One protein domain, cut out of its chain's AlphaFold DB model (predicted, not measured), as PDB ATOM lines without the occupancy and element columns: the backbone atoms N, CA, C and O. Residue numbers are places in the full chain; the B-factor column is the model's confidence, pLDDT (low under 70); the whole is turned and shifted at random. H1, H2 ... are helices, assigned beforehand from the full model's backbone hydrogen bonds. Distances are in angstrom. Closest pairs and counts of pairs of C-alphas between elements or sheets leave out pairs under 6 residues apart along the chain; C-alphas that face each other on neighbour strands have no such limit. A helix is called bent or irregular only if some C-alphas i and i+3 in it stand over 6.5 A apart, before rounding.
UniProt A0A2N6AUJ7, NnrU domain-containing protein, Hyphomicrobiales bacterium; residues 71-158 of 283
ATOM      1  N   ALA A  71      92.158 117.315  64.994       66.69
ATOM      2  CA  ALA A  71      92.908 117.519  66.232       66.69
ATOM      3  C   ALA A  71      94.343 118.007  65.960       66.69
ATOM      4  O   ALA A  71      94.812 118.943  66.610       66.69
ATOM      5  N   VAL A  72      95.026 117.426  64.968       72.88
ATOM      6  CA  VAL A  72      96.367 117.864  64.539       72.88
ATOM      7  C   VAL A  72      96.334 119.289  63.984       72.88
ATOM      8  O   VAL A  72      97.176 120.107  64.356       72.88
ATOM      9  N   ASP A  73      95.344 119.615  63.154       73.50
ATOM     10  CA  ASP A  73      95.181 120.950  62.574       73.50
ATOM     11  C   ASP A  73      94.925 122.008  63.672       73.50
ATOM     12  O   ASP A  73      95.530 123.081  63.639       73.50
ATOM     13  N   ALA A  74      94.127 121.683  64.697       69.06
ATOM     14  CA  ALA A  74      93.857 122.559  65.844       69.06
ATOM     15  C   ALA A  74      95.075 122.759  66.769       69.06
ATOM     16  O   ALA A  74      95.293 123.844  67.318       69.06
ATOM     17  N   VAL A  75      95.900 121.725  66.958       74.75
ATOM     18  CA  VAL A  75      97.168 121.845  67.697       74.75
ATOM     19  C   VAL A  75      98.159 122.705  66.910       74.75
ATOM     20  O   VAL A  75      98.753 123.625  67.474       74.75
ATOM     21  N   ASN A  76      98.288 122.472  65.601       72.56
ATOM     22  CA  ASN A  76      99.166 123.249  64.728       72.56
ATOM     23  C   ASN A  76      98.758 124.725  64.676       72.56
ATOM     24  O   ASN A  76      99.614 125.602  64.812       72.56
ATOM     25  N   SER A  77      97.462 125.028  64.557       71.88
ATOM     26  CA  SER A  77      96.974 126.411  64.567       71.88
ATOM     27  C   SER A  77      97.286 127.113  65.892       71.88
ATOM     28  O   SER A  77      97.765 128.247  65.886       71.88
ATOM     29  N   ASN A  78      97.108 126.430  67.029       79.44
ATOM     30  CA  ASN A  78      97.448 126.970  68.348       79.44
ATOM     31  C   ASN A  78      98.953 127.226  68.518       79.44
ATOM     32  O   ASN A  78      99.339 128.244  69.098       79.44
ATOM     33  N   ILE A  79      99.812 126.348  67.990       76.62
ATOM     34  CA  ILE A  79     101.268 126.551  67.990       76.62
ATOM     35  C   ILE A  79     101.631 127.771  67.138       76.62
ATOM     36  O   ILE A  79     102.367 128.639  67.609       76.62
ATOM     37  N   HIS A  80     101.086 127.896  65.925       73.19
ATOM     38  CA  HIS A  80     101.349 129.043  65.053       73.19
ATOM     39  C   HIS A  80     100.922 130.374  65.682       73.19
ATOM     40  O   HIS A  80     101.668 131.354  65.610       73.19
ATOM     41  N   VAL A  81      99.758 130.410  66.339       78.06
ATOM     42  CA  VAL A  81      99.283 131.600  67.059       78.06
ATOM     43  C   VAL A  81     100.221 131.938  68.220       78.06
ATOM     44  O   VAL A  81     100.646 133.085  68.331       78.06
ATOM     45  N   ARG A  82     100.618 130.955  69.038       76.56
ATOM     46  CA  ARG A  82     101.533 131.174  70.174       76.56
ATOM     47  C   ARG A  82     102.933 131.612  69.750       76.56
ATOM     48  O   ARG A  82     103.518 132.483  70.382       76.56
ATOM     49  N   VAL A  83     103.479 131.053  68.671       77.62
ATOM     50  CA  VAL A  83     104.773 131.500  68.130       77.62
ATOM     51  C   VAL A  83     104.670 132.946  67.651       77.62
ATOM     52  O   VAL A  83     105.541 133.748  67.970       77.62
ATOM     53  N   ARG A  84     103.585 133.316  66.956       84.44
ATOM     54  CA  ARG A  84     103.359 134.698  66.505       84.44
ATOM     55  C   ARG A  84     103.236 135.679  67.675       84.44
ATOM     56  O   ARG A  84     103.738 136.794  67.566       84.44
ATOM     57  N   THR A  85     102.601 135.286  68.780       85.44
ATOM     58  CA  THR A  85     102.440 136.158  69.955       85.44
ATOM     59  C   THR A  85     103.705 136.260  70.808       85.44
ATOM     60  O   THR A  85     103.983 137.329  71.348       85.44
ATOM     61  N   LEU A  86     104.504 135.191  70.907       84.38
ATOM     62  CA  LEU A  86     105.741 135.176  71.697       84.38
ATOM     63  C   LEU A  86     106.961 135.704  70.938       84.38
ATOM     64  O   LEU A  86     107.869 136.247  71.563       84.38
ATOM     65  N   ALA A  87     106.987 135.595  69.607       82.12
ATOM     66  CA  ALA A  87     108.076 136.093  68.767       82.12
ATOM     67  C   ALA A  87     108.508 137.542  69.086       82.12
ATOM     68  O   ALA A  87     109.706 137.753  69.297       82.12
ATOM     69  N   PRO A  88     107.603 138.539  69.194       84.25
ATOM     70  CA  PRO A  88     108.006 139.904  69.538       84.25
ATOM     71  C   PRO A  88     108.580 140.017  70.958       84.25
ATOM     72  O   PRO A  88     109.515 140.785  71.174       84.25
ATOM     73  N   GLN A  89     108.084 139.230  71.920       80.25
ATOM     74  CA  GLN A  89     108.608 139.234  73.290       80.25
ATOM     75  C   GLN A  89     110.018 138.638  73.352       80.25
ATOM     76  O   GLN A  89     110.909 139.232  73.956       80.25
ATOM     77  N   ILE A  90     110.237 137.507  72.674       78.25
ATOM     78  CA  ILE A  90     111.550 136.858  72.565       78.25
ATOM     79  C   ILE A  90     112.547 137.800  71.888       78.25
ATOM     80  O   ILE A  90     113.650 137.988  72.402       78.25
ATOM     81  N   LYS A  91     112.143 138.447  70.785       80.94
ATOM     82  CA  LYS A  91     112.973 139.441  70.096       80.94
ATOM     83  C   LYS A  91     113.335 140.599  71.026       80.94
ATOM     84  O   LYS A  91     114.509 140.898  71.171       80.94
ATOM     85  N   SER A  92     112.363 141.185  71.724       81.75
ATOM     86  CA  SER A  92     112.607 142.278  72.680       81.75
ATOM     87  C   SER A  92     113.577 141.879  73.801       81.75
ATOM     88  O   SER A  92     114.457 142.654  74.166       81.75
ATOM     89  N   VAL A  93     113.431 140.683  74.383       76.88
ATOM     90  CA  VAL A  93     114.347 140.203  75.434       76.88
ATOM     91  C   VAL A  93     115.756 139.992  74.877       76.88
ATOM     92  O   VAL A  93     116.726 140.403  75.514       76.88
ATOM     93  N   SER A  94     115.867 139.414  73.679       80.06
ATOM     94  CA  SER A  94     117.143 139.261  72.975       80.06
ATOM     95  C   SER A  94     117.799 140.617  72.708       80.06
ATOM     96  O   SER A  94     118.954 140.815  73.070       80.06
ATOM     97  N   ASP A  95     117.054 141.574  72.155       83.62
ATOM     98  CA  ASP A  95     117.531 142.920  71.824       83.62
ATOM     99  C   ASP A  95     118.078 143.641  73.070       83.62
ATOM    100  O   ASP A  95     119.178 144.198  73.040       83.62
ATOM    101  N   LYS A  96     117.376 143.545  74.209       82.94
ATOM    102  CA  LYS A  96     117.850 144.072  75.502       82.94
ATOM    103  C   LYS A  96     119.149 143.406  75.961       82.94
ATOM    104  O   LYS A  96     120.054 144.091  76.444       82.94
ATOM    105  N   GLY A  97     119.262 142.087  75.806       82.00
ATOM    106  CA  GLY A  97     120.485 141.347  76.118       82.00
ATOM    107  C   GLY A  97     121.679 141.812  75.279       82.00
ATOM    108  O   GLY A  97     122.759 142.038  75.821       82.00
ATOM    109  N   LEU A  98     121.473 142.044  73.980       86.12
ATOM    110  CA  LEU A  98     122.507 142.530  73.059       86.12
ATOM    111  C   LEU A  98     122.965 143.956  73.417       86.12
ATOM    112  O   LEU A  98     124.165 144.211  73.512       86.12
ATOM    113  N   MET A  99     122.027 144.859  73.731       90.12
ATOM    114  CA  MET A  99     122.341 146.215  74.213       90.12
ATOM    115  C   MET A  99     123.128 146.215  75.527       90.12
ATOM    116  O   MET A  99     123.991 147.068  75.747       90.12
ATOM    117  N   THR A 100     122.869 145.240  76.399       92.25
ATOM    118  CA  THR A 100     123.549 145.125  77.697       92.25
ATOM    119  C   THR A 100     125.055 144.913  77.528       92.25
ATOM    120  O   THR A 100     125.833 145.451  78.314       92.25
ATOM    121  N   VAL A 101     125.491 144.197  76.485       94.06
ATOM    122  CA  VAL A 101     126.917 143.990  76.177       94.06
ATOM    123  C   VAL A 101     127.606 145.321  75.871       94.06
ATOM    124  O   VAL A 101     128.634 145.634  76.477       94.06
ATOM    125  N   LEU A 102     127.006 146.134  74.995       94.62
ATOM    126  CA  LEU A 102     127.512 147.462  74.643       94.62
ATOM    127  C   LEU A 102     127.584 148.373  75.875       94.62
ATOM    128  O   LEU A 102     128.637 148.945  76.156       94.62
ATOM    129  N   LEU A 103     126.494 148.466  76.643       96.19
ATOM    130  CA  LEU A 103     126.440 149.293  77.852       96.19
ATOM    131  C   LEU A 103     127.462 148.854  78.901       96.19
ATOM    132  O   LEU A 103     128.128 149.698  79.497       96.19
ATOM    133  N   THR A 104     127.633 147.546  79.097       96.94
ATOM    134  CA  THR A 104     128.634 147.006  80.026       96.94
ATOM    135  C   THR A 104     130.039 147.423  79.600       96.94
ATOM    136  O   THR A 104     130.800 147.933  80.420       96.94
ATOM    137  N   GLY A 105     130.372 147.281  78.313       97.06
ATOM    138  CA  GLY A 105     131.652 147.738  77.770       97.06
ATOM    139  C   GLY A 105     131.883 149.233  77.980       97.06
ATOM    140  O   GLY A 105     132.948 149.623  78.458       97.06
ATOM    141  N   LEU A 106     130.873 150.063  77.698       97.56
ATOM    142  CA  LEU A 106     130.932 151.516  77.880       97.56
ATOM    143  C   LEU A 106     131.148 151.906  79.344       97.56
ATOM    144  O   LEU A 106     132.046 152.691  79.644       97.56
ATOM    145  N   ILE A 107     130.366 151.336  80.263       97.50
ATOM    146  CA  ILE A 107     130.470 151.616  81.699       97.50
ATOM    147  C   ILE A 107     131.850 151.209  82.214       97.50
ATOM    148  O   ILE A 107     132.526 152.020  82.845       97.50
ATOM    149  N   LEU A 108     132.310 149.991  81.910       96.62
ATOM    150  CA  LEU A 108     133.627 149.516  82.339       96.62
ATOM    151  C   LEU A 108     134.752 150.397  81.784       96.62
ATOM    152  O   LEU A 108     135.654 150.782  82.532       96.62
ATOM    153  N   PHE A 109     134.671 150.774  80.504       96.88
ATOM    154  CA  PHE A 109     135.638 151.660  79.864       96.88
ATOM    155  C   PHE A 109     135.681 153.037  80.535       96.88
ATOM    156  O   PHE A 109     136.761 153.547  80.832       96.88
ATOM    157  N   VAL A 110     134.531 153.651  80.809       95.62
ATOM    158  CA  VAL A 110     134.478 154.968  81.457       95.62
ATOM    159  C   VAL A 110     135.005 154.885  82.888       95.62
ATOM    160  O   VAL A 110     135.874 155.672  83.269       95.62
ATOM    161  N   LEU A 111     134.543 153.907  83.671       93.12
ATOM    162  CA  LEU A 111     134.930 153.755  85.073       93.12
ATOM    163  C   LEU A 111     136.436 153.537  85.234       93.12
ATOM    164  O   LEU A 111     137.056 154.198  86.067       93.12
ATOM    165  N   ILE A 112     137.051 152.672  84.421       91.81
ATOM    166  CA  ILE A 112     138.490 152.411  84.537       91.81
ATOM    167  C   ILE A 112     139.336 153.644  84.174       91.81
ATOM    168  O   ILE A 112     140.372 153.913  84.792       91.81
ATOM    169  N   HIS A 113     138.887 154.450  83.213       91.25
ATOM    170  CA  HIS A 113     139.573 155.686  82.844       91.25
ATOM    171  C   HIS A 113     139.395 156.783  83.898       91.25
ATOM    172  O   HIS A 113     140.368 157.460  84.223       91.25
ATOM    173  N   ILE A 114     138.207 156.927  84.494       87.38
ATOM    174  CA  ILE A 114     137.987 157.857  85.615       87.38
ATOM    175  C   ILE A 114     138.825 157.440  86.832       87.38
ATOM    176  O   ILE A 114     139.457 158.282  87.477       87.38
ATOM    177  N   PHE A 115     138.891 156.138  87.118       85.44
ATOM    178  CA  PHE A 115     139.706 155.594  88.202       85.44
ATOM    179  C   PHE A 115     141.182 155.974  88.026       85.44
ATOM    180  O   PHE A 115     141.799 156.542  88.927       85.44
ATOM    181  N   THR A 116     141.750 155.741  86.841       80.62
ATOM    182  CA  THR A 116     143.153 156.090  86.550       80.62
ATOM    183  C   THR A 116     143.395 157.589  86.392       80.62
ATOM    184  O   THR A 116     144.518 158.066  86.594       80.62
ATOM    185  N   ALA A 117     142.343 158.351  86.099       78.88
ATOM    186  CA  ALA A 117     142.356 159.801  86.110       78.88
ATOM    187  C   ALA A 117     142.387 160.408  87.526       78.88
ATOM    188  O   ALA A 117     142.574 161.614  87.682       78.88
ATOM    189  N   THR A 118     142.236 159.609  88.575       76.06
ATOM    190  CA  THR A 118     142.213 160.116  89.947       76.06
ATOM    191  C   THR A 118     143.506 159.706  90.663       76.06
ATOM    192  O   THR A 118     143.723 158.513  90.884       76.06
ATOM    193  N   PRO A 119     144.402 160.650  91.031       73.44
ATOM    194  CA  PRO A 119     145.709 160.319  91.610       73.44
ATOM    195  C   PRO A 119     145.635 159.473  92.886       73.44
ATOM    196  O   PRO A 119     146.419 158.538  93.039       73.44
ATOM    197  N   SER A 120     144.668 159.759  93.765       68.94
ATOM    198  CA  SER A 120     144.446 159.005  95.005       68.94
ATOM    199  C   SER A 120     144.089 157.543  94.735       68.94
ATOM    200  O   SER A 120     144.646 156.652  95.368       68.94
ATOM    201  N   LEU A 121     143.232 157.283  93.745       66.00
ATOM    202  CA  LEU A 121     142.825 155.932  93.352       66.00
ATOM    203  C   LEU A 121     143.959 155.167  92.660       66.00
ATOM    204  O   LEU A 121     144.189 153.993  92.944       66.00
ATOM    205  N   ARG A 122     144.729 155.839  91.797       70.62
ATOM    206  CA  ARG A 122     145.898 155.238  91.141       70.62
ATOM    207  C   ARG A 122     146.990 154.847  92.142       70.62
ATOM    208  O   ARG A 122     147.597 153.788  91.978       70.62
ATOM    209  N   GLY A 123     147.229 155.673  93.163       68.50
ATOM    210  CA  GLY A 123     148.231 155.423  94.206       68.50
ATOM    211  C   GLY A 123     147.983 154.148  95.021       68.50
ATOM    212  O   GLY A 123     148.935 153.561  95.521       68.50
ATOM    213  N   LEU A 124     146.736 153.662  95.084       67.62
ATOM    214  CA  LEU A 124     146.386 152.408  95.767       67.62
ATOM    215  C   LEU A 124     146.937 151.158  95.059       67.62
ATOM    216  O   LEU A 124     147.149 150.129  95.695       67.62
ATOM    217  N   LEU A 125     147.156 151.229  93.740       70.94
ATOM    218  CA  LEU A 125     147.541 150.078  92.912       70.94
ATOM    219  C   LEU A 125     148.942 150.211  92.302       70.94
ATOM    220  O   LEU A 125     149.617 149.204  92.079       70.94
ATOM    221  N   ALA A 126     149.394 151.434  92.021       75.31
ATOM    222  CA  ALA A 126     150.706 151.680  91.434       75.31
ATOM    223  C   ALA A 126     151.804 151.600  92.510       75.31
ATOM    224  O   ALA A 126     152.068 152.568  93.217       75.31
ATOM    225  N   ARG A 127     152.450 150.432  92.626       76.75
ATOM    226  CA  ARG A 127     153.613 150.241  93.508       76.75
ATOM    227  C   ARG A 127     154.897 150.779  92.856       76.75
ATOM    228  O   ARG A 127     155.088 150.509  91.665       76.75
ATOM    229  N   PRO A 128     155.795 151.429  93.623       77.12
ATOM    230  CA  PRO A 128     157.100 151.860  93.125       77.12
ATOM    231  C   PRO A 128     157.870 150.703  92.473       77.12
ATOM    232  O   PRO A 128     157.957 149.613  93.043       77.12
ATOM    233  N   GLY A 129     158.399 150.918  91.267       80.06
ATOM    234  CA  GLY A 129     159.187 149.930  90.517       80.06
ATOM    235  C   GLY A 129     158.364 148.908  89.721       80.06
ATOM    236  O   GLY A 129     158.936 148.033  89.069       80.06
ATOM    237  N   LYS A 130     157.025 148.995  89.745       83.44
ATOM    238  CA  LYS A 130     156.111 148.146  88.952       83.44
ATOM    239  C   LYS A 130     155.249 148.943  87.971       83.44
ATOM    240  O   LYS A 130     154.239 148.437  87.480       83.44
ATOM    241  N   GLU A 131     155.640 150.167  87.633       82.88
ATOM    242  CA  GLU A 131     154.860 151.086  86.798       82.88
ATOM    243  C   GLU A 131     154.582 150.505  85.411       82.88
ATOM    244  O   GLU A 131     153.461 150.606  84.920       82.88
ATOM    245  N   ARG A 132     155.576 149.845  84.800       84.12
ATOM    246  CA  ARG A 132     155.422 149.206  83.483       84.12
ATOM    247  C   ARG A 132     154.422 148.053  83.513       84.12
ATOM    248  O   ARG A 132     153.607 147.933  82.606       84.12
ATOM    249  N   LEU A 133     154.458 147.234  84.566       85.50
ATOM    250  CA  LEU A 133     153.517 146.126  84.736       85.50
ATOM    251  C   LEU A 133     152.093 146.647  84.958       85.50
ATOM    252  O   LEU A 133     151.154 146.146  84.347       85.50
ATOM    253  N   TYR A 134     151.944 147.688  85.779       85.69
ATOM    254  CA  TYR A 134     150.665 148.369  85.976       85.69
ATOM    255  C   TYR A 134     150.120 148.944  84.659       85.69
ATOM    256  O   TYR A 134     148.960 148.715  84.327       85.69
ATOM    257  N   GLN A 135     150.954 149.643  83.883       84.88
ATOM    258  CA  GLN A 135     150.571 150.204  82.583       84.88
ATOM    259  C   GLN A 135     150.171 149.120  81.579       84.88
ATOM    260  O   GLN A 135     149.168 149.283  80.890       84.88
ATOM    261  N   ALA A 136     150.916 148.014  81.515       87.75
ATOM    262  CA  ALA A 136     150.593 146.891  80.643       87.75
ATOM    263  C   ALA A 136     149.260 146.236  81.036       87.75
ATOM    264  O   ALA A 136     148.398 146.051  80.180       87.75
ATOM    265  N   GLY A 137     149.055 145.950  82.326       88.94
ATOM    266  CA  GLY A 137     147.801 145.378  82.826       88.94
ATOM    267  C   GLY A 137     146.599 146.292  82.584       88.94
ATOM    268  O   GLY A 137     145.557 145.839  82.115       88.94
ATOM    269  N   PHE A 138     146.763 147.596  82.821       89.25
ATOM    270  CA  PHE A 138     145.753 148.595  82.482       89.25
ATOM    271  C   PHE A 138     145.456 148.617  80.977       89.25
ATOM    272  O   PHE A 138     144.291 148.596  80.588       89.25
ATOM    273  N   GLY A 139     146.489 148.598  80.130       90.75
ATOM    274  CA  GLY A 139     146.344 148.562  78.675       90.75
ATOM    275  C   GLY A 139     145.558 147.341  78.193       90.75
ATOM    276  O   GLY A 139     144.633 147.490  77.398       90.75
ATOM    277  N   VAL A 140     145.854 146.153  78.727       94.06
ATOM    278  CA  VAL A 140     145.091 144.928  78.435       94.06
ATOM    279  C   VAL A 140     143.625 145.094  78.824       94.06
ATOM    280  O   VAL A 140     142.746 144.801  78.017       94.06
ATOM    281  N   LEU A 141     143.341 145.607  80.022       94.06
ATOM    282  CA  LEU A 141     141.963 145.778  80.480       94.06
ATOM    283  C   LEU A 141     141.188 146.800  79.633       94.06
ATOM    284  O   LEU A 141     140.025 146.569  79.306       94.06
ATOM    285  N   VAL A 142     141.836 147.888  79.209       94.62
ATOM    286  CA  VAL A 142     141.254 148.858  78.269       94.62
ATOM    287  C   VAL A 142     140.968 148.217  76.911       94.62
ATOM    288  O   VAL A 142     139.886 148.433  76.368       94.62
ATOM    289  N   ILE A 143     141.885 147.403  76.378       95.25
ATOM    290  CA  ILE A 143     141.681 146.669  75.119       95.25
ATOM    291  C   ILE A 143     140.498 145.704  75.239       95.25
ATOM    292  O   ILE A 143     139.679 145.642  74.328       95.25
ATOM    293  N   LEU A 144     140.360 144.999  76.364       96.50
ATOM    294  CA  LEU A 144     139.216 144.117  76.615       96.50
ATOM    295  C   LEU A 144     137.896 144.898  76.658       96.50
ATOM    296  O   LEU A 144     136.928 144.488  76.018       96.50
ATOM    297  N   CYS A 145     137.857 146.043  77.347       96.25
ATOM    298  CA  CYS A 145     136.672 146.905  77.374       96.25
ATOM    299  C   CYS A 145     136.332 147.435  75.974       96.25
ATOM    300  O   CYS A 145     135.172 147.419  75.572       96.25
ATOM    301  N   MET A 146     137.343 147.855  75.207       95.25
ATOM    302  CA  MET A 146     137.172 148.302  73.823       95.25
ATOM    303  C   MET A 146     136.648 147.173  72.927       95.25
ATOM    304  O   MET A 146     135.721 147.388  72.152       95.25
ATOM    305  N   GLY A 147     137.178 145.955  73.066       94.50
ATOM    306  CA  GLY A 147     136.688 144.777  72.351       94.50
ATOM    307  C   GLY A 147     135.227 144.464  72.674       94.50
ATOM    308  O   GLY A 147     134.454 144.169  71.766       94.50
ATOM    309  N   LEU A 148     134.822 144.608  73.940       95.69
ATOM    310  CA  LEU A 148     133.432 144.427  74.362       95.69
ATOM    311  C   LEU A 148     132.499 145.477  73.743       95.69
ATOM    312  O   LEU A 148     131.399 145.137  73.317       95.69
ATOM    313  N   ILE A 149     132.948 146.732  73.643       95.56
ATOM    314  CA  ILE A 149     132.209 147.812  72.974       95.56
ATOM    315  C   ILE A 149     132.049 147.518  71.477       95.56
ATOM    316  O   ILE A 149     130.938 147.610  70.956       95.56
ATOM    317  N   ILE A 150     133.138 147.146  70.792       92.12
ATOM    318  CA  ILE A 150     133.126 146.834  69.354       92.12
ATOM    319  C   ILE A 150     132.188 145.657  69.080       92.12
ATOM    320  O   ILE A 150     131.312 145.757  68.223       92.12
ATOM    321  N   TYR A 151     132.327 144.572  69.845       92.62
ATOM    322  CA  TYR A 151     131.465 143.399  69.728       92.62
ATOM    323  C   TYR A 151     130.002 143.727  70.048       92.62
ATOM    324  O   TYR A 151     129.109 143.351  69.299       92.62
ATOM    325  N   GLY A 152     129.746 144.486  71.117       93.00
ATOM    326  CA  GLY A 152     128.401 144.930  71.478       93.00
ATOM    327  C   GLY A 152     127.742 145.764  70.379       93.00
ATOM    328  O   GLY A 152     126.565 145.565  70.095       93.00
ATOM    329  N   LYS A 153     128.489 146.657  69.714       91.88
ATOM    330  CA  LYS A 153     127.977 147.447  68.586       91.88
ATOM    331  C   LYS A 153     127.759 146.605  67.326       91.88
ATOM    332  O   LYS A 153     126.800 146.874  66.612       91.88
ATOM    333  N   SER A 154     128.601 145.610  67.043       89.75
ATOM    334  CA  SER A 154     128.464 144.798  65.823       89.75
ATOM    335  C   SER A 154     127.260 143.852  65.850       89.75
ATOM    336  O   SER A 154     126.719 143.531  64.796       89.75
ATOM    337  N   ILE A 155     126.820 143.429  67.039       88.81
ATOM    338  CA  ILE A 155     125.637 142.568  67.225       88.81
ATOM    339  C   ILE A 155     124.378 143.341  67.638       88.81
ATOM    340  O   ILE A 155     123.314 142.743  67.797       88.81
ATOM    341  N   ALA A 156     124.491 144.649  67.869       90.94
ATOM    342  CA  ALA A 156     123.387 145.485  68.311       90.94
ATOM    343  C   ALA A 156     122.289 145.564  67.233       90.94
ATOM    344  O   ALA A 156     122.600 145.891  66.084       90.94
ATOM    345  N   PRO A 157     121.005 145.328  67.567       89.94
ATOM    346  CA  PRO A 157     119.920 145.584  66.629       89.94
ATOM    347  C   PRO A 157     119.880 147.058  66.222       89.94
ATOM    348  O   PRO A 157     120.123 147.960  67.026       89.94
ATOM    349  N   PHE A 158     119.532 147.294  64.959       91.12
ATOM    350  CA  PHE A 158     119.263 148.632  64.458       91.12
ATOM    351  C   PHE A 158     117.889 149.095  64.954       91.12
ATOM    352  O   PHE A 158     116.859 148.549  64.557       91.12
TER     353      PHE A 158
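This is residues 71 to 158 of the 283 residues of the protein "NnrU domain-containing protein" of Hyphomicrobiales bacterium (UniProt A0A2N6AUJ7). A long, bent helix, H1, runs from the first printed residue, and H3 folds back beside its second arm, H1b, as a narrow V that opens toward the short H2 and the loop that joins H2 to H3. Residues 71 to 90, which belong to H1, stick out past this pair as a free arm and make much of the length. The printed part has 88 residues with three named helices, H1, H2 and H3 in that order, and no named strand; the class is all helix. The whole is extended, with a radius of gyration of the C-alphas of 22.6 A, and spans 78 by 21 by 19 A.

Start at Ala 71 and go along H1, residues 71 to 116, which by its hydrogen bonds was assigned as one helix but is bent: C-alphas 85 and 88 are 6.7 A apart. Its arms are H1a, residues 71 to 85, and H1b, residues 88 to 116, and their lines stand at a shallow tilt of 31 degrees. Next comes H2, residues 119 to 123, after a tight link of 2 residues. H1b and H2 only just touch, only at the corner by their link, with 3 pairs of C-alphas within 8 A; residues 115 to 116 of H1b alone take part, and the closest C-alphas are those of Thr 116 and Arg 122, 5.4 A apart. Then look at H3, residues 131 to 154, which touches H1b with residues 142 to 153 alone. Their closest C-alphas are those of Leu 102 and Gly 152, 4.1 A apart. H1b and H3 run opposite ways at a shallow tilt of 23 degrees. H1a is apart from H2 and from H3, and H2 and H3 are apart. In H1a, H2 and H3 every O i to N i+4 pair is within hydrogen-bond range; in H1b 23 of 25 are.

Find C-alpha 71 at (92.908, 117.519, 66.232); from there H1a runs 21.3 A to Thr 85. H1b begins at Pro 88, with its C-alpha at (108.006, 139.904, 69.538), and runs 42.3 A to Thr 116. H2 goes from Pro 119 to Gly 123. H3 runs 34.3 A from Glu 131 to Ser 154, whose C-alpha is at (128.464, 144.798, 65.823).

The C-alphas of Ala 71 and Gly 129 are the two farthest apart, at 77.7 A. Without the stretches that stand free, residues 71 to 90 and residues 127 to 133, of which 131 to 133 belong to H3, the body spans 46 by 18 by 13 A. The printed part has no cut, and the link from H2 to H3, 7 residues, is short. The mean pLDDT of the printed part is 84.7; look for values under 70 at residues 71, 74, 120 to 121 and 123 to 124.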